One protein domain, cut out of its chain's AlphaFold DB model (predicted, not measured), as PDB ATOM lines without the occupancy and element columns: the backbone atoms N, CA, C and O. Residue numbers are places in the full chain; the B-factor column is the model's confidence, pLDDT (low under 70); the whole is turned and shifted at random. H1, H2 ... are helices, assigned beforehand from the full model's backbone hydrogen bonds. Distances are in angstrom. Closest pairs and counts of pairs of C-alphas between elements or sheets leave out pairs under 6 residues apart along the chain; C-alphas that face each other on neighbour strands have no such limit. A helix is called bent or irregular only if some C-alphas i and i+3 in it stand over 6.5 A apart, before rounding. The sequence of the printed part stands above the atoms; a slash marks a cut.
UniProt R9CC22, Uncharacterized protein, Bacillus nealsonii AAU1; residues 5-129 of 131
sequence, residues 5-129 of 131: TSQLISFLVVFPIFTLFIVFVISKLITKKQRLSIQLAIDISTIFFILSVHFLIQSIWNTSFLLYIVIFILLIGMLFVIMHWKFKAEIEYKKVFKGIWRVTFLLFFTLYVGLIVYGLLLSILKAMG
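What this domain is: This is residues 5 to 129 of the 131 residues of an uncharacterized protein of Bacillus nealsonii AAU1 (UniProt R9CC22). The longest helix, H5, and the next longest, H3, cross as a slanted X near their middles, and a helix folds back beside each of them: H2 along the first part of H3, and H4 from the end of H3 toward the start of H5. The short H1 sits crosswise at the start of H2 and packs on H3, while residues 124 to 129, of which 124 to 127 belong to H5, stick out free. The printed part has 125 residues with five named helices, H1 to H5 in that order, and no named strand; the class is all helix. It is elongated, 59 by 37 by 23 A, and only just loose, close to compact, with a radius of gyration of the C-alphas of 17.0 A.

Where its parts are: H5, residues 93 to 127, is 50.2 A long and ends with C-alpha 127 at (201.122, 250.833, 120.508). H3, residues 34 to 61, is 39.4 A long and begins with C-alpha 34 at (168.951, 233.378, 95.595). It has a kink of 33 degrees near residue 47 and is neither bent nor irregular, but only just: C-alphas 44 and 47 are 6.1 A apart. H4, residues 66 to 87, is 32.0 A long, and H2, residues 16 to 31, is 21.5 A long. H1, residues 5 to 14, begins with C-alpha 5 at (167.571, 248.643, 120.024).

How they stand to each other: H3 is the hub, touching the four other helices. H3 and H5 touch at a steep tilt of 41 degrees, the same way; their closest C-alphas, of Thr 46 and Phe 105, are 4.9 A apart. H4 touches residues 96 to 104 of H5, closest at Gly 77 and Ile 100 with C-alphas 6.0 A apart, in a hairpin at 38 degrees. H3 and H4, also a hairpin, only just touch, with 3 pairs of C-alphas within 8 A, the closest those of His 54 and Leu 66 at 6.1 A. H3, H4 and H5 are an up and down bundle, each running against the one before it. H2 and H3 form a hairpin at a shallow tilt of 19 degrees, with the C-alphas of Phe 24 and Ala 41 closest at 4.7 A. H1 touches H3 about perpendicular, at 85 degrees, closest at Val 13 and Phe 48 with C-alphas 5.3 A apart. H1 and H2 touch only at the corner, and only just, with 3 pairs of C-alphas within 8 A, the closest those of Leu 12 and Thr 19 at 5.3 A. H2 and H5 are near each other, with 5 pairs of C-alphas within 10 A, while H4 is apart from H1 and H2. In H1, H2, H4 and H5 every O i to N i+4 pair is within hydrogen-bond range; in H3, 22 of 24 are.

The domain as a whole: The two C-alphas farthest apart, of Ala 89 and Gly 129, are 59.2 A apart. The printed part has no cut, and its four links are tight. The mean pLDDT of the printed part is 86.7; residue 84 and residues 86 to 91 are under 70.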
ATOM      1  N   THR A   5     167.808 248.281 121.431       85.38
ATOM      2  CA  THR A   5     167.571 248.643 120.024       85.38
ATOM      3  C   THR A   5     168.692 249.502 119.446       85.38
ATOM      4  O   THR A   5     169.200 249.211 118.363       85.38
ATOM      5  N   SER A   6     169.124 250.531 120.177       86.25
ATOM      6  CA  SER A   6     170.224 251.404 119.766       86.25
ATOM      7  C   SER A   6     171.541 250.637 119.670       86.25
ATOM      8  O   SER A   6     172.290 250.834 118.721       86.25
ATOM      9  N   GLN A   7     171.806 249.719 120.606       87.50
ATOM     10  CA  GLN A   7     173.021 248.898 120.590       87.50
ATOM     11  C   GLN A   7     173.069 247.961 119.378       87.50
ATOM     12  O   GLN A   7     174.115 247.837 118.742       87.50
ATOM     13  N   LEU A   8     171.934 247.352 119.024       87.81
ATOM     14  CA  LEU A   8     171.802 246.514 117.833       87.81
ATOM     15  C   LEU A   8     172.078 247.303 116.550       87.81
ATOM     16  O   LEU A   8     172.864 246.860 115.716       87.81
ATOM     17  N   ILE A   9     171.480 248.488 116.407       85.81
ATOM     18  CA  ILE A   9     171.700 249.345 115.235       85.81
ATOM     19  C   ILE A   9     173.170 249.770 115.154       85.81
ATOM     20  O   ILE A   9     173.777 249.647 114.092       85.81
ATOM     21  N   SER A  10     173.765 250.197 116.270       86.88
ATOM     22  CA  SER A  10     175.183 250.560 116.314       86.88
ATOM     23  C   SER A  10     176.084 249.389 115.934       86.88
ATOM     24  O   SER A  10     177.003 249.577 115.146       86.88
ATOM     25  N   PHE A  11     175.810 248.176 116.422       89.88
ATOM     26  CA  PHE A  11     176.573 246.986 116.037       89.88
ATOM     27  C   PHE A  11     176.512 246.734 114.525       89.88
ATOM     28  O   PHE A  11     177.544 246.537 113.891       89.88
ATOM     29  N   LEU A  12     175.319 246.806 113.929       88.44
ATOM     30  CA  LEU A  12     175.130 246.627 112.485       88.44
ATOM     31  C   LEU A  12     175.849 247.705 111.658       88.44
ATOM     32  O   LEU A  12     176.355 247.429 110.568       88.44
ATOM     33  N   VAL A  13     175.914 248.932 112.173       88.69
ATOM     34  CA  VAL A  13     176.638 250.040 111.537       88.69
ATOM     35  C   VAL A  13     178.148 249.916 111.721       88.69
ATOM     36  O   VAL A  13     178.888 250.233 110.800       88.69
ATOM     37  N   VAL A  14     178.642 249.444 112.862       89.38
ATOM     38  CA  VAL A  14     180.085 249.237 113.079       89.38
ATOM     39  C   VAL A  14     180.589 248.038 112.276       89.38
ATOM     40  O   VAL A  14     181.694 248.075 111.738       89.38
ATOM     41  N   PHE A  15     179.762 247.001 112.140       90.56
ATOM     42  CA  PHE A  15     180.093 245.756 111.458       90.56
ATOM     43  C   PHE A  15     179.210 245.530 110.213       90.56
ATOM     44  O   PHE A  15     178.403 244.595 110.173       90.56
ATOM     45  N   PRO A  16     179.378 246.323 109.139       89.06
ATOM     46  CA  PRO A  16     178.550 246.246 107.933       89.06
ATOM     47  C   PRO A  16     178.650 244.897 107.211       89.06
ATOM     48  O   PRO A  16     177.711 244.500 106.524       89.06
ATOM     49  N   ILE A  17     179.746 244.149 107.394       91.06
ATOM     50  CA  ILE A  17     179.883 242.774 106.883       91.06
ATOM     51  C   ILE A  17     178.852 241.843 107.538       91.06
ATOM     52  O   ILE A  17     178.214 241.045 106.850       91.06
ATOM     53  N   PHE A  18     178.644 241.969 108.851       91.75
ATOM     54  CA  PHE A  18     177.597 241.218 109.545       91.75
ATOM     55  C   PHE A  18     176.219 241.651 109.058       91.75
ATOM     56  O   PHE A  18     175.357 240.803 108.833       91.75
ATOM     57  N   THR A  19     176.030 242.945 108.801       91.81
ATOM     58  CA  THR A  19     174.789 243.453 108.209       91.81
ATOM     59  C   THR A  19     174.522 242.856 106.833       91.81
ATOM     60  O   THR A  19     173.420 242.365 106.596       91.81
ATOM     61  N   LEU A  20     175.518 242.804 105.944       93.12
ATOM     62  CA  LEU A  20     175.398 242.145 104.640       93.12
ATOM     63  C   LEU A  20     174.946 240.685 104.791       93.12
ATOM     64  O   LEU A  20     174.031 240.247 104.091       93.12
ATOM     65  N   PHE A  21     175.549 239.946 105.724       93.50
ATOM     66  CA  PHE A  21     175.198 238.550 105.977       93.50
ATOM     67  C   PHE A  21     173.770 238.394 106.523       93.50
ATOM     68  O   PHE A  21     172.988 237.607 105.989       93.50
ATOM     69  N   ILE A  22     173.402 239.173 107.543       92.50
ATOM     70  CA  ILE A  22     172.071 239.137 108.164       92.50
ATOM     71  C   ILE A  22     170.994 239.486 107.136       92.50
ATOM     72  O   ILE A  22     170.018 238.747 106.982       92.50
ATOM     73  N   VAL A  23     171.185 240.568 106.379       92.50
ATOM     74  CA  VAL A  23     170.228 240.981 105.349       92.50
ATOM     75  C   VAL A  23     170.128 239.923 104.250       92.50
ATOM     76  O   VAL A  23     169.023 239.653 103.775       92.50
ATOM     77  N   PHE A  24     171.231 239.278 103.865       92.38
ATOM     78  CA  PHE A  24     171.199 238.173 102.908       92.38
ATOM     79  C   PHE A  24     170.366 236.992 103.409       92.38
ATOM     80  O   PHE A  24     169.511 236.500 102.665       92.38
ATOM     81  N   VAL A  25     170.564 236.561 104.656       92.25
ATOM     82  CA  VAL A  25     169.800 235.454 105.251       92.25
ATOM     83  C   VAL A  25     168.311 235.801 105.314       92.25
ATOM     84  O   VAL A  25     167.490 235.033 104.811       92.25
ATOM     85  N   ILE A  26     167.960 236.981 105.832       92.19
ATOM     86  CA  ILE A  26     166.566 237.450 105.914       92.19
ATOM     87  C   ILE A  26     165.940 237.529 104.516       92.19
ATOM     88  O   ILE A  26     164.850 237.006 104.277       92.19
ATOM     89  N   SER A  27     166.655 238.107 103.552       89.75
ATOM     90  CA  SER A  27     166.176 238.214 102.172       89.75
ATOM     91  C   SER A  27     166.003 236.839 101.528       89.75
ATOM     92  O   SER A  27     165.080 236.636 100.742       89.75
ATOM     93  N   LYS A  28     166.859 235.862 101.845       90.38
ATOM     94  CA  LYS A  28     166.729 234.488 101.340       90.38
ATOM     95  C   LYS A  28     165.490 233.795 101.901       90.38
ATOM     96  O   LYS A  28     164.794 233.125 101.138       90.38
ATOM     97  N   LEU A  29     165.188 234.003 103.182       90.56
ATOM     98  CA  LEU A  29     163.991 233.467 103.836       90.56
ATOM     99  C   LEU A  29     162.703 234.039 103.226       90.56
ATOM    100  O   LEU A  29     161.769 233.284 102.958       90.56
ATOM    101  N   ILE A  30     162.676 235.345 102.944       89.69
ATOM    102  CA  ILE A  30     161.486 236.024 102.411       89.69
ATOM    103  C   ILE A  30     161.297 235.729 100.921       89.69
ATOM    104  O   ILE A  30     160.218 235.324 100.494       89.69
ATOM    105  N   THR A  31     162.330 235.941 100.095       87.69
ATOM    106  CA  THR A  31     162.154 235.863  98.638       87.69
ATOM    107  C   THR A  31     162.239 234.439  98.094       87.69
ATOM    108  O   THR A  31     161.799 234.200  96.969       87.69
ATOM    109  N   LYS A  32     162.879 233.510  98.825       88.00
ATOM    110  CA  LYS A  32     163.211 232.138  98.384       88.00
ATOM    111  C   LYS A  32     163.986 232.055  97.053       88.00
ATOM    112  O   LYS A  32     164.183 230.975  96.506       88.00
ATOM    113  N   LYS A  33     164.456 233.190  96.523       88.44
ATOM    114  CA  LYS A  33     165.141 233.330  95.232       88.44
ATOM    115  C   LYS A  33     166.540 233.880  95.458       88.44
ATOM    116  O   LYS A  33     166.706 235.080  95.654       88.44
ATOM    117  N   GLN A  34     167.552 233.027  95.318       83.81
ATOM    118  CA  GLN A  34     168.951 233.378  95.595       83.81
ATOM    119  C   GLN A  34     169.414 234.662  94.889       83.81
ATOM    120  O   GLN A  34     169.971 235.546  95.532       83.81
ATOM    121  N   ARG A  35     169.140 234.811  93.583       85.56
ATOM    122  CA  ARG A  35     169.567 235.998  92.816       85.56
ATOM    123  C   ARG A  35     168.961 237.302  93.338       85.56
ATOM    124  O   ARG A  35     169.645 238.319  93.342       85.56
ATOM    125  N   LEU A  36     167.692 237.284  93.748       86.44
ATOM    126  CA  LEU A  36     167.005 238.482  94.233       86.44
ATOM    127  C   LEU A  36     167.446 238.815  95.661       86.44
ATOM    128  O   LEU A  36     167.674 239.978  95.970       86.44
ATOM    129  N   SER A  37     167.660 237.794  96.492       87.88
ATOM    130  CA  SER A  37     168.140 237.965  97.863       87.88
ATOM    131  C   SER A  37     169.546 238.564  97.928       87.88
ATOM    132  O   SER A  37     169.791 239.413  98.775       87.88
ATOM    133  N   ILE A  38     170.449 238.190  97.012       87.88
ATOM    134  CA  ILE A  38     171.781 238.820  96.911       87.88
ATOM    135  C   ILE A  38     171.651 240.299  96.537       87.88
ATOM    136  O   ILE A  38     172.319 241.140  97.128       87.88
ATOM    137  N   GLN A  39     170.782 240.625  95.575       87.81
ATOM    138  CA  GLN A  39     170.576 242.015  95.159       87.81
ATOM    139  C   GLN A  39     170.037 242.866  96.307       87.81
ATOM    140  O   GLN A  39     170.594 243.921  96.571       87.81
ATOM    141  N   LEU A  40     169.030 242.380  97.040       87.88
ATOM    142  CA  LEU A  40     168.500 243.086  98.210       87.88
ATOM    143  C   LEU A  40     169.533 243.237  99.330       87.88
ATOM    144  O   LEU A  40     169.606 244.293  99.952       87.88
ATOM    145  N   ALA A  41     170.343 242.204  99.572       91.31
ATOM    146  CA  ALA A  41     171.402 242.255 100.572       91.31
ATOM    147  C   ALA A  41     172.424 243.344 100.266       91.31
ATOM    148  O   ALA A  41     172.744 244.150 101.138       91.31
ATOM    149  N   ILE A  42     172.885 243.394  99.018       90.44
ATOM    150  CA  ILE A  42     173.767 244.453  98.533       90.44
ATOM    151  C   ILE A  42     173.069 245.802  98.688       90.44
ATOM    152  O   ILE A  42     173.618 246.691  99.328       90.44
ATOM    153  N   ASP A  43     171.835 245.930  98.194       89.69
ATOM    154  CA  ASP A  43     171.150 247.215  98.145       89.69
ATOM    155  C   ASP A  43     170.964 247.830  99.546       89.69
ATOM    156  O   ASP A  43     171.262 249.006  99.756       89.69
ATOM    157  N   ILE A  44     170.541 247.034 100.526       91.00
ATOM    158  CA  ILE A  44     170.321 247.507 101.900       91.00
ATOM    159  C   ILE A  44     171.654 247.722 102.630       91.00
ATOM    160  O   ILE A  44     171.815 248.720 103.335       91.00
ATOM    161  N   SER A  45     172.625 246.818 102.466       93.00
ATOM    162  CA  SER A  45     173.910 246.919 103.172       93.00
ATOM    163  C   SER A  45     174.762 248.100 102.709       93.00
ATOM    164  O   SER A  45     175.537 248.605 103.517       93.00
ATOM    165  N   THR A  46     174.591 248.610 101.482       92.31
ATOM    166  CA  THR A  46     175.289 249.818 100.999       92.31
ATOM    167  C   THR A  46     175.148 250.995 101.960       92.31
ATOM    168  O   THR A  46     176.134 251.670 102.242       92.31
ATOM    169  N   ILE A  47     173.947 251.228 102.500       91.56
ATOM    170  CA  ILE A  47     173.703 252.332 103.444       91.56
ATOM    171  C   ILE A  47     174.537 252.134 104.709       91.56
ATOM    172  O   ILE A  47     175.174 253.072 105.185       91.56
ATOM    173  N   PHE A  48     174.579 250.902 105.217       92.56
ATOM    174  CA  PHE A  48     175.395 250.568 106.377       92.56
ATOM    175  C   PHE A  48     176.875 250.759 106.074       92.56
ATOM    176  O   PHE A  48     177.529 251.439 106.846       92.56
ATOM    177  N   PHE A  49     177.382 250.288 104.929       92.19
ATOM    178  CA  PHE A  49     178.773 250.512 104.523       92.19
ATOM    179  C   PHE A  49     179.142 251.997 104.443       92.19
ATOM    180  O   PHE A  49     180.211 252.380 104.915       92.19
ATOM    181  N   ILE A  50     178.264 252.844 103.896       91.62
ATOM    182  CA  ILE A  50     178.481 254.298 103.849       91.62
ATOM    183  C   ILE A  50     178.624 254.866 105.268       91.62
ATOM    184  O   ILE A  50     179.564 255.619 105.539       91.62
ATOM    185  N   LEU A  51     177.732 254.478 106.184       91.88
ATOM    186  CA  LEU A  51     177.791 254.910 107.582       91.88
ATOM    187  C   LEU A  51     179.040 254.375 108.292       91.88
ATOM    188  O   LEU A  51     179.716 255.133 108.982       91.88
ATOM    189  N   SER A  52     179.394 253.105 108.093       92.38
ATOM    190  CA  SER A  52     180.595 252.503 108.677       92.38
ATOM    191  C   SER A  52     181.852 253.242 108.250       92.38
ATOM    192  O   SER A  52     182.677 253.575 109.095       92.38
ATOM    193  N   VAL A  53     181.991 253.530 106.951       92.56
ATOM    194  CA  VAL A  53     183.129 254.285 106.413       92.56
ATOM    195  C   VAL A  53     183.183 255.684 107.020       92.56
ATOM    196  O   VAL A  53     184.258 256.121 107.424       92.56
ATOM    197  N   HIS A  54     182.041 256.362 107.156       92.25
ATOM    198  CA  HIS A  54     181.985 257.658 107.829       92.25
ATOM    199  C   HIS A  54     182.520 257.590 109.268       92.25
ATOM    200  O   HIS A  54     183.400 258.377 109.624       92.25
ATOM    201  N   PHE A  55     182.047 256.630 110.069       90.31
ATOM    202  CA  PHE A  55     182.498 256.460 111.452       90.31
ATOM    203  C   PHE A  55     183.962 256.018 111.557       90.31
ATOM    204  O   PHE A  55     184.667 256.477 112.452       90.31
ATOM    205  N   LEU A  56     184.452 255.183 110.635       90.31
ATOM    206  CA  LEU A  56     185.866 254.794 110.558       90.31
ATOM    207  C   LEU A  56     186.767 256.004 110.312       90.31
ATOM    208  O   LEU A  56     187.741 256.199 111.033       90.31
ATOM    209  N   ILE A  57     186.422 256.845 109.336       90.69
ATOM    210  CA  ILE A  57     187.186 258.062 109.045       90.69
ATOM    211  C   ILE A  57     187.150 259.011 110.248       90.69
ATOM    212  O   ILE A  57     188.190 259.535 110.650       90.69
ATOM    213  N   GLN A  58     185.976 259.205 110.854       90.31
ATOM    214  CA  GLN A  58     185.850 260.042 112.045       90.31
ATOM    215  C   GLN A  58     186.681 259.497 113.215       90.31
ATOM    216  O   GLN A  58     187.293 260.280 113.928       90.31
ATOM    217  N   SER A  59     186.753 258.177 113.393       87.75
ATOM    218  CA  SER A  59     187.559 257.544 114.445       87.75
ATOM    219  C   SER A  59     189.066 257.739 114.232       87.75
ATOM    220  O   SER A  59     189.799 258.012 115.180       87.75
ATOM    221  N   ILE A  60     189.534 257.649 112.984       88.00
ATOM    222  CA  ILE A  60     190.963 257.732 112.646       88.00
ATOM    223  C   ILE A  60     191.469 259.184 112.650       88.00
ATOM    224  O   ILE A  60     192.536 259.460 113.193       88.00
ATOM    225  N   TRP A  61     190.716 260.118 112.059       88.94
ATOM    226  CA  TRP A  61     191.148 261.516 111.867       88.94
ATOM    227  C   TRP A  61     190.430 262.529 112.771       88.94
ATOM    228  O   TRP A  61     190.634 263.735 112.626       88.94
ATOM    229  N   ASN A  62     189.560 262.068 113.675       86.44
ATOM    230  CA  ASN A  62     188.758 262.894 114.589       86.44
ATOM    231  C   ASN A  62     187.974 264.032 113.899       86.44
ATOM    232  O   ASN A  62     187.674 265.057 114.506       86.44
ATOM    233  N   THR A  63     187.669 263.867 112.608       82.75
ATOM    234  CA  THR A  63     187.046 264.887 111.756       82.75
ATOM    235  C   THR A  63     185.890 264.271 110.974       82.75
ATOM    236  O   THR A  63     185.998 263.164 110.443       82.75
ATOM    237  N   SER A  64     184.771 264.987 110.884       83.50
ATOM    238  CA  SER A  64     183.567 264.512 110.200       83.50
ATOM    239  C   SER A  64     183.633 264.765 108.692       83.50
ATOM    240  O   SER A  64     183.495 265.897 108.239       83.50
ATOM    241  N   PHE A  65     183.750 263.697 107.896       84.19
ATOM    242  CA  PHE A  65     183.764 263.774 106.424       84.19
ATOM    243  C   PHE A  65     182.411 263.473 105.753       84.19
ATOM    244  O   PHE A  65     182.359 263.176 104.562       84.19
ATOM    245  N   LEU A  66     181.300 263.550 106.493       83.81
ATOM    246  CA  LEU A  66     179.970 263.162 106.000       83.81
ATOM    247  C   LEU A  66     179.586 263.917 104.714       83.81
ATOM    248  O   LEU A  66     179.195 263.299 103.728       83.81
ATOM    249  N   LEU A  67     179.773 265.242 104.682       84.19
ATOM    250  CA  LEU A  67     179.469 266.055 103.497       84.19
ATOM    251  C   LEU A  67     180.311 265.656 102.278       84.19
ATOM    252  O   LEU A  67     179.778 265.550 101.176       84.19
ATOM    253  N   TYR A  68     181.598 265.370 102.474       86.19
ATOM    254  CA  TYR A  68     182.481 264.923 101.395       86.19
ATOM    255  C   TYR A  68     182.053 263.561 100.842       86.19
ATOM    256  O   TYR A  68     182.045 263.375  99.629       86.19
ATOM    257  N   ILE A  69     181.627 262.640 101.710       85.88
ATOM    258  CA  ILE A  69     181.073 261.335 101.320       85.88
ATOM    259  C   ILE A  69     179.819 261.515 100.455       85.88
ATOM    260  O   ILE A  69     179.695 260.874  99.410       85.88
ATOM    261  N   VAL A  70     178.909 262.410 100.845       85.06
ATOM    262  CA  VAL A  70     177.688 262.696 100.075       85.06
ATOM    263  C   VAL A  70     178.026 263.300  98.712       85.06
ATOM    264  O   VAL A  70     177.524 262.817  97.697       85.06
ATOM    265  N   ILE A  71     178.912 264.299  98.661       87.38
ATOM    266  CA  ILE A  71     179.371 264.904  97.399       87.38
ATOM    267  C   ILE A  71     180.019 263.846  96.502       87.38
ATOM    268  O   ILE A  71     179.749 263.798  95.304       87.38
ATOM    269  N   PHE A  72     180.828 262.956  97.074       86.81
ATOM    270  CA  PHE A  72     181.486 261.887  96.337       86.81
ATOM    271  C   PHE A  72     180.485 260.892  95.728       86.81
ATOM    272  O   PHE A  72     180.600 260.538  94.553       86.81
ATOM    273  N   ILE A  73     179.450 260.498  96.479       83.69
ATOM    274  CA  ILE A  73     178.353 259.659  95.964       83.69
ATOM    275  C   ILE A  73     177.610 260.370  94.825       83.69
ATOM    276  O   ILE A  73     177.311 259.747  93.803       83.69
ATOM    277  N   LEU A  74     177.332 261.669  94.971       85.62
ATOM    278  CA  LEU A  74     176.670 262.469  93.938       85.62
ATOM    279  C   LEU A  74     177.513 262.581  92.662       85.62
ATOM    280  O   LEU A  74     176.970 262.442  91.567       85.62
ATOM    281  N   LEU A  75     178.832 262.765  92.786       88.12
ATOM    282  CA  LEU A  75     179.757 262.791  91.649       88.12
ATOM    283  C   LEU A  75     179.767 261.455  90.901       88.12
ATOM    284  O   LEU A  75     179.659 261.443  89.675       88.12
ATOM    285  N   ILE A  76     179.819 260.328  91.621       84.31
ATOM    286  CA  ILE A  76     179.705 258.995  91.008       84.31
ATOM    287  C   ILE A  76     178.368 258.853  90.282       84.31
ATOM    288  O   ILE A  76     178.338 258.392  89.139       84.31
ATOM    289  N   GLY A  77     177.271 259.273  90.918       80.62
ATOM    290  CA  GLY A  77     175.940 259.262  90.316       80.62
ATOM    291  C   GLY A  77     175.889 260.072  89.020       80.62
ATOM    292  O   GLY A  77     175.410 259.569  88.004       80.62
ATOM    293  N   MET A  78     176.447 261.285  89.022       83.31
ATOM    294  CA  MET A  78     176.505 262.158  87.850       83.31
ATOM    295  C   MET A  78     177.338 261.543  86.716       83.31
ATOM    296  O   MET A  78     176.868 261.493  85.579       83.31
ATOM    297  N   LEU A  79     178.529 261.007  87.013       83.19
ATOM    298  CA  LEU A  79     179.367 260.314  86.025       83.19
ATOM    299  C   LEU A  79     178.631 259.131  85.390       83.19
ATOM    300  O   LEU A  79     178.671 258.949  84.172       83.19
ATOM    301  N   PHE A  80     177.910 258.355  86.198       78.44
ATOM    302  CA  PHE A  80     177.118 257.231  85.708       78.44
ATOM    303  C   PHE A  80     175.965 257.665  84.807       78.44
ATOM    304  O   PHE A  80     175.718 257.015  83.790       78.44
ATOM    305  N   VAL A  81     175.264 258.748  85.158       79.12
ATOM    306  CA  VAL A  81     174.177 259.305  84.340       79.12
ATOM    307  C   VAL A  81     174.715 259.784  82.993       79.12
ATOM    308  O   VAL A  81     174.156 259.419  81.960       79.12
ATOM    309  N   ILE A  82     175.831 260.521  82.983       78.44
ATOM    310  CA  ILE A  82     176.478 261.000  81.750       78.44
ATOM    311  C   ILE A  82     176.927 259.819  80.879       78.44
ATOM    312  O   ILE A  82     176.694 259.815  79.668       78.44
ATOM    313  N   MET A  83     177.536 258.797  81.487       76.00
ATOM    314  CA  MET A  83     177.943 257.587  80.775       76.00
ATOM    315  C   MET A  83     176.726 256.879  80.167       76.00
ATOM    316  O   MET A  83     176.742 256.536  78.989       76.00
ATOM    317  N   HIS A  84     175.636 256.710  80.920       69.25
ATOM    318  CA  HIS A  84     174.439 256.048  80.398       69.25
ATOM    319  C   HIS A  84     173.773 256.835  79.264       69.25
ATOM    320  O   HIS A  84     173.362 256.228  78.275       69.25
ATOM    321  N   TRP A  85     173.729 258.168  79.374       70.06
ATOM    322  CA  TRP A  85     173.193 259.056  78.339       70.06
ATOM    323  C   TRP A  85     173.975 258.957  77.023       70.06
ATOM    324  O   TRP A  85     173.374 258.961  75.953       70.06
ATOM    325  N   LYS A  86     175.304 258.782  77.080       66.75
ATOM    326  CA  LYS A  86     176.128 258.579  75.876       66.75
ATOM    327  C   LYS A  86     175.955 257.209  75.212       66.75
ATOM    328  O   LYS A  86     176.179 257.106  74.011       66.75
ATOM    329  N   PHE A  87     175.613 256.162  75.965       62.44
ATOM    330  CA  PHE A  87     175.616 254.784  75.453       62.44
ATOM    331  C   PHE A  87     174.240 254.249  75.034       62.44
ATOM    332  O   PHE A  87     174.190 253.291  74.261       62.44
ATOM    333  N   LYS A  88     173.122 254.813  75.517       58.88
ATOM    334  CA  LYS A  88     171.768 254.356  75.150       58.88
ATOM    335  C   LYS A  88     170.804 255.529  74.987       58.88
ATOM    336  O   LYS A  88     170.565 256.268  75.933       58.88
ATOM    337  N   ALA A  89     170.209 255.640  73.797       59.28
ATOM    338  CA  ALA A  89     169.213 256.658  73.455       59.28
ATOM    339  C   ALA A  89     167.921 256.576  74.301       59.28
ATOM    340  O   ALA A  89     167.208 257.567  74.417       59.28
ATOM    341  N   GLU A  90     167.650 255.434  74.945       62.72
ATOM    342  CA  GLU A  90     166.529 255.257  75.874       62.72
ATOM    343  C   GLU A  90     167.035 254.958  77.291       62.72
ATOM    344  O   GLU A  90     167.664 253.928  77.564       62.72
ATOM    345  N   ILE A  91     166.766 255.885  78.215       64.12
ATOM    346  CA  ILE A  91     167.183 255.783  79.614       64.12
ATOM    347  C   ILE A  91     166.163 254.935  80.379       64.12
ATOM    348  O   ILE A  91     165.132 255.418  80.849       64.12
ATOM    349  N   GLU A  92     166.480 253.660  80.587       74.06
ATOM    350  CA  GLU A  92     165.777 252.843  81.577       74.06
ATOM    351  C   GLU A  92     166.235 253.216  82.999       74.06
ATOM    352  O   GLU A  92     167.107 252.562  83.582       74.06
ATOM    353  N   TYR A  93     165.623 254.249  83.586       72.06
ATOM    354  CA  TYR A  93     165.981 254.807  84.903       72.06
ATOM    355  C   TYR A  93     166.218 253.749  85.999       72.06
ATOM    356  O   TYR A  93     167.182 253.840  86.760       72.06
ATOM    357  N   LYS A  94     165.395 252.689  86.049       75.50
ATOM    358  CA  LYS A  94     165.544 251.594  87.028       75.50
ATOM    359  C   LYS A  94     166.866 250.833  86.884       75.50
ATOM    360  O   LYS A  94     167.450 250.436  87.893       75.50
ATOM    361  N   LYS A  95     167.330 250.588  85.654       74.38
ATOM    362  CA  LYS A  95     168.590 249.868  85.404       74.38
ATOM    363  C   LYS A  95     169.792 250.751  85.729       74.38
ATOM    364  O   LYS A  95     170.743 250.254  86.328       74.38
ATOM    365  N   VAL A  96     169.715 252.046  85.414       79.19
ATOM    366  CA  VAL A  96     170.773 253.019  85.734       79.19
ATOM    367  C   VAL A  96     170.953 253.156  87.238       79.19
ATOM    368  O   VAL A  96     172.065 252.993  87.732       79.19
ATOM    369  N   PHE A  97     169.860 253.370  87.974       77.88
ATOM    370  CA  PHE A  97     169.919 253.549  89.423       77.88
ATOM    371  C   PHE A  97     170.486 252.313  90.130       77.88
ATOM    372  O   PHE A  97     171.363 252.432  90.981       77.88
ATOM    373  N   LYS A  98     170.074 251.108  89.710       80.44
ATOM    374  CA  LYS A  98     170.672 249.858  90.205       80.44
ATOM    375  C   LYS A  98     172.159 249.737  89.865       80.44
ATOM    376  O   LYS A  98     172.913 249.187  90.660       80.44
ATOM    377  N   GLY A  99     172.581 250.216  88.695       81.69
ATOM    378  CA  GLY A  99     173.990 250.254  88.300       81.69
ATOM    379  C   GLY A  99     174.818 251.156  89.215       81.69
ATOM    380  O   GLY A  99     175.806 250.693  89.779       81.69
ATOM    381  N   ILE A 100     174.353 252.393  89.425       84.50
ATOM    382  CA  ILE A 100     174.963 253.362  90.349       84.50
ATOM    383  C   ILE A 100     175.090 252.745  91.736       84.50
ATOM    384  O   ILE A 100     176.181 252.690  92.296       84.50
ATOM    385  N   TRP A 101     173.987 252.214  92.261       85.12
ATOM    386  CA  TRP A 101     173.938 251.681  93.615       85.12
ATOM    387  C   TRP A 101     174.923 250.525  93.845       85.12
ATOM    388  O   TRP A 101     175.570 250.455  94.890       85.12
ATOM    389  N   ARG A 102     175.107 249.650  92.847       85.06
ATOM    390  CA  ARG A 102     176.087 248.550  92.903       85.06
ATOM    391  C   ARG A 102     177.529 249.035  92.883       85.06
ATOM    392  O   ARG A 102     178.365 248.457  93.573       85.06
ATOM    393  N   VAL A 103     177.831 250.064  92.095       87.56
ATOM    394  CA  VAL A 103     179.179 250.647  92.073       87.56
ATOM    395  C   VAL A 103     179.470 251.360  93.386       87.56
ATOM    396  O   VAL A 103     180.552 251.174  93.936       87.56
ATOM    397  N   THR A 104     178.490 252.075  93.941       89.31
ATOM    398  CA  THR A 104     178.588 252.652  95.284       89.31
ATOM    399  C   THR A 104     178.873 251.564  96.318       89.31
ATOM    400  O   THR A 104     179.833 251.690  97.070       89.31
ATOM    401  N   PHE A 105     178.126 250.454  96.319       91.00
ATOM    402  CA  PHE A 105     178.408 249.326  97.214       91.00
ATOM    403  C   PHE A 105     179.853 248.840  97.099       91.00
ATOM    404  O   PHE A 105     180.550 248.757  98.107       91.00
ATOM    405  N   LEU A 106     180.304 248.532  95.878       91.62
ATOM    406  CA  LEU A 106     181.640 247.989  95.643       91.62
ATOM    407  C   LEU A 106     182.717 248.947  96.163       91.62
ATOM    408  O   LEU A 106     183.640 248.533  96.858       91.62
ATOM    409  N   LEU A 107     182.562 250.235  95.868       91.94
ATOM    410  CA  LEU A 107     183.507 251.259  96.274       91.94
ATOM    411  C   LEU A 107     183.555 251.431  97.797       91.94
ATOM    412  O   LEU A 107     184.642 251.437  98.372       91.94
ATOM    413  N   PHE A 108     182.402 251.536  98.464       92.00
ATOM    414  CA  PHE A 108     182.361 251.692  99.922       92.00
ATOM    415  C   PHE A 108     182.792 250.419 100.651       92.00
ATOM    416  O   PHE A 108     183.419 250.512 101.704       92.00
ATOM    417  N   PHE A 109     182.535 249.243 100.080       93.50
ATOM    418  CA  PHE A 109     183.074 247.980 100.574       93.50
ATOM    419  C   PHE A 109     184.608 247.973 100.525       93.50
ATOM    420  O   PHE A 109     185.256 247.695 101.533       93.50
ATOM    421  N   THR A 110     185.202 248.331  99.382       93.69
ATOM    422  CA  THR A 110     186.663 248.402  99.236       93.69
ATOM    423  C   THR A 110     187.277 249.447 100.169       93.69
ATOM    424  O   THR A 110     188.269 249.152 100.836       93.69
ATOM    425  N   LEU A 111     186.676 250.638 100.274       93.38
ATOM    426  CA  LEU A 111     187.122 251.676 101.209       93.38
ATOM    427  C   LEU A 111     187.037 251.216 102.663       93.38
ATOM    428  O   LEU A 111     187.975 251.441 103.419       93.38
ATOM    429  N   TYR A 112     185.950 250.549 103.053       94.00
ATOM    430  CA  TYR A 112     185.791 250.001 104.398       94.00
ATOM    431  C   TYR A 112     186.915 249.017 104.743       94.00
ATOM    432  O   TYR A 112     187.551 249.156 105.787       94.00
ATOM    433  N   VAL A 113     187.200 248.059 103.852       94.25
ATOM    434  CA  VAL A 113     188.286 247.088 104.060       94.25
ATOM    435  C   VAL A 113     189.638 247.803 104.159       94.25
ATOM    436  O   VAL A 113     190.394 247.542 105.093       94.25
ATOM    437  N   GLY A 114     189.922 248.741 103.252       94.75
ATOM    438  CA  GLY A 114     191.168 249.514 103.271       94.75
ATOM    439  C   GLY A 114     191.343 250.346 104.545       94.75
ATOM    440  O   GLY A 114     192.416 250.335 105.144       94.75
ATOM    441  N   LEU A 115     190.283 251.018 105.001       92.69
ATOM    442  CA  LEU A 115     190.297 251.835 106.216       92.69
ATOM    443  C   LEU A 115     190.461 251.000 107.483       92.69
ATOM    444  O   LEU A 115     191.155 251.440 108.393       92.69
ATOM    445  N   ILE A 116     189.871 249.804 107.547       93.69
ATOM    446  CA  ILE A 116     190.104 248.892 108.673       93.69
ATOM    447  C   ILE A 116     191.568 248.483 108.740       93.69
ATOM    448  O   ILE A 116     192.166 248.556 109.811       93.69
ATOM    449  N   VAL A 117     192.150 248.075 107.611       94.88
ATOM    450  CA  VAL A 117     193.563 247.683 107.564       94.88
ATOM    451  C   VAL A 117     194.445 248.863 107.973       94.88
ATOM    452  O   VAL A 117     195.315 248.707 108.826       94.88
ATOM    453  N   TYR A 118     194.178 250.055 107.438       93.88
ATOM    454  CA  TYR A 118     194.911 251.269 107.793       93.88
ATOM    455  C   TYR A 118     194.780 251.626 109.282       93.88
ATOM    456  O   TYR A 118     195.788 251.844 109.953       93.88
ATOM    457  N   GLY A 119     193.561 251.635 109.825       90.94
ATOM    458  CA  GLY A 119     193.307 251.938 111.234       90.94
ATOM    459  C   GLY A 119     193.942 250.921 112.185       90.94
ATOM    460  O   GLY A 119     194.455 251.299 113.241       90.94
ATOM    461  N   LEU A 120     193.975 249.644 111.796       92.88
ATOM    462  CA  LEU A 120     194.642 248.589 112.554       92.88
ATOM    463  C   LEU A 120     196.164 248.771 112.550       92.88
ATOM    464  O   LEU A 120     196.777 248.744 113.615       92.88
ATOM    465  N   LEU A 121     196.768 249.031 111.386       94.62
ATOM    466  CA  LEU A 121     198.201 249.326 111.279       94.62
ATOM    467  C   LEU A 121     198.588 250.560 112.101       94.62
ATOM    468  O   LEU A 121     199.552 250.503 112.861       94.62
ATOM    469  N   LEU A 122     197.814 251.643 112.011       92.75
ATOM    470  CA  LEU A 122     198.044 252.857 112.794       92.75
ATOM    471  C   LEU A 122     197.977 252.577 114.302       92.75
ATOM    472  O   LEU A 122     198.819 253.054 115.060       92.75
ATOM    473  N   SER A 123     197.005 251.769 114.734       89.94
ATOM    474  CA  SER A 123     196.850 251.389 116.141       89.94
ATOM    475  C   SER A 123     198.039 250.570 116.648       89.94
ATOM    476  O   SER A 123     198.511 250.805 117.759       89.94
ATOM    477  N   ILE A 124     198.557 249.647 115.831       93.56
ATOM    478  CA  ILE A 124     199.746 248.849 116.161       93.56
ATOM    479  C   ILE A 124     200.992 249.738 116.230       93.56
ATOM    480  O   ILE A 124     201.730 249.667 117.209       93.56
ATOM    481  N   LEU A 125     201.209 250.612 115.242       94.00
ATOM    482  CA  LEU A 125     202.354 251.533 115.219       94.00
ATOM    483  C   LEU A 125     202.368 252.454 116.443       94.00
ATOM    484  O   LEU A 125     203.418 252.641 117.059       94.00
ATOM    485  N   LYS A 126     201.194 252.962 116.829       91.38
ATOM    486  CA  LYS A 126     201.021 253.777 118.034       91.38
ATOM    487  C   LYS A 126     201.285 252.979 119.313       91.38
ATOM    488  O   LYS A 126     201.932 253.477 120.226       91.38
ATOM    489  N   ALA A 127     200.838 251.722 119.377       91.81
ATOM    490  CA  ALA A 127     201.122 250.833 120.508       91.81
ATOM    491  C   ALA A 127     202.617 250.484 120.632       91.81
ATOM    492  O   ALA A 127     203.108 250.266 121.738       91.81
ATOM    493  N   MET A 128     203.344 250.462 119.513       93.62
ATOM    494  CA  MET A 128     204.797 250.264 119.465       93.62
ATOM    495  C   MET A 128     205.600 251.556 119.703       93.62
ATOM    496  O   MET A 128     206.825 251.493 119.761       93.62
ATOM    497  N   GLY A 129     204.943 252.717 119.827       89.19
ATOM    498  CA  GLY A 129     205.598 254.014 120.031       89.19
ATOM    499  C   GLY A 129     206.360 254.544 118.811       89.19
ATOM    500  O   GLY A 129     207.250 255.375 118.965       89.19
TER     501      GLY A 129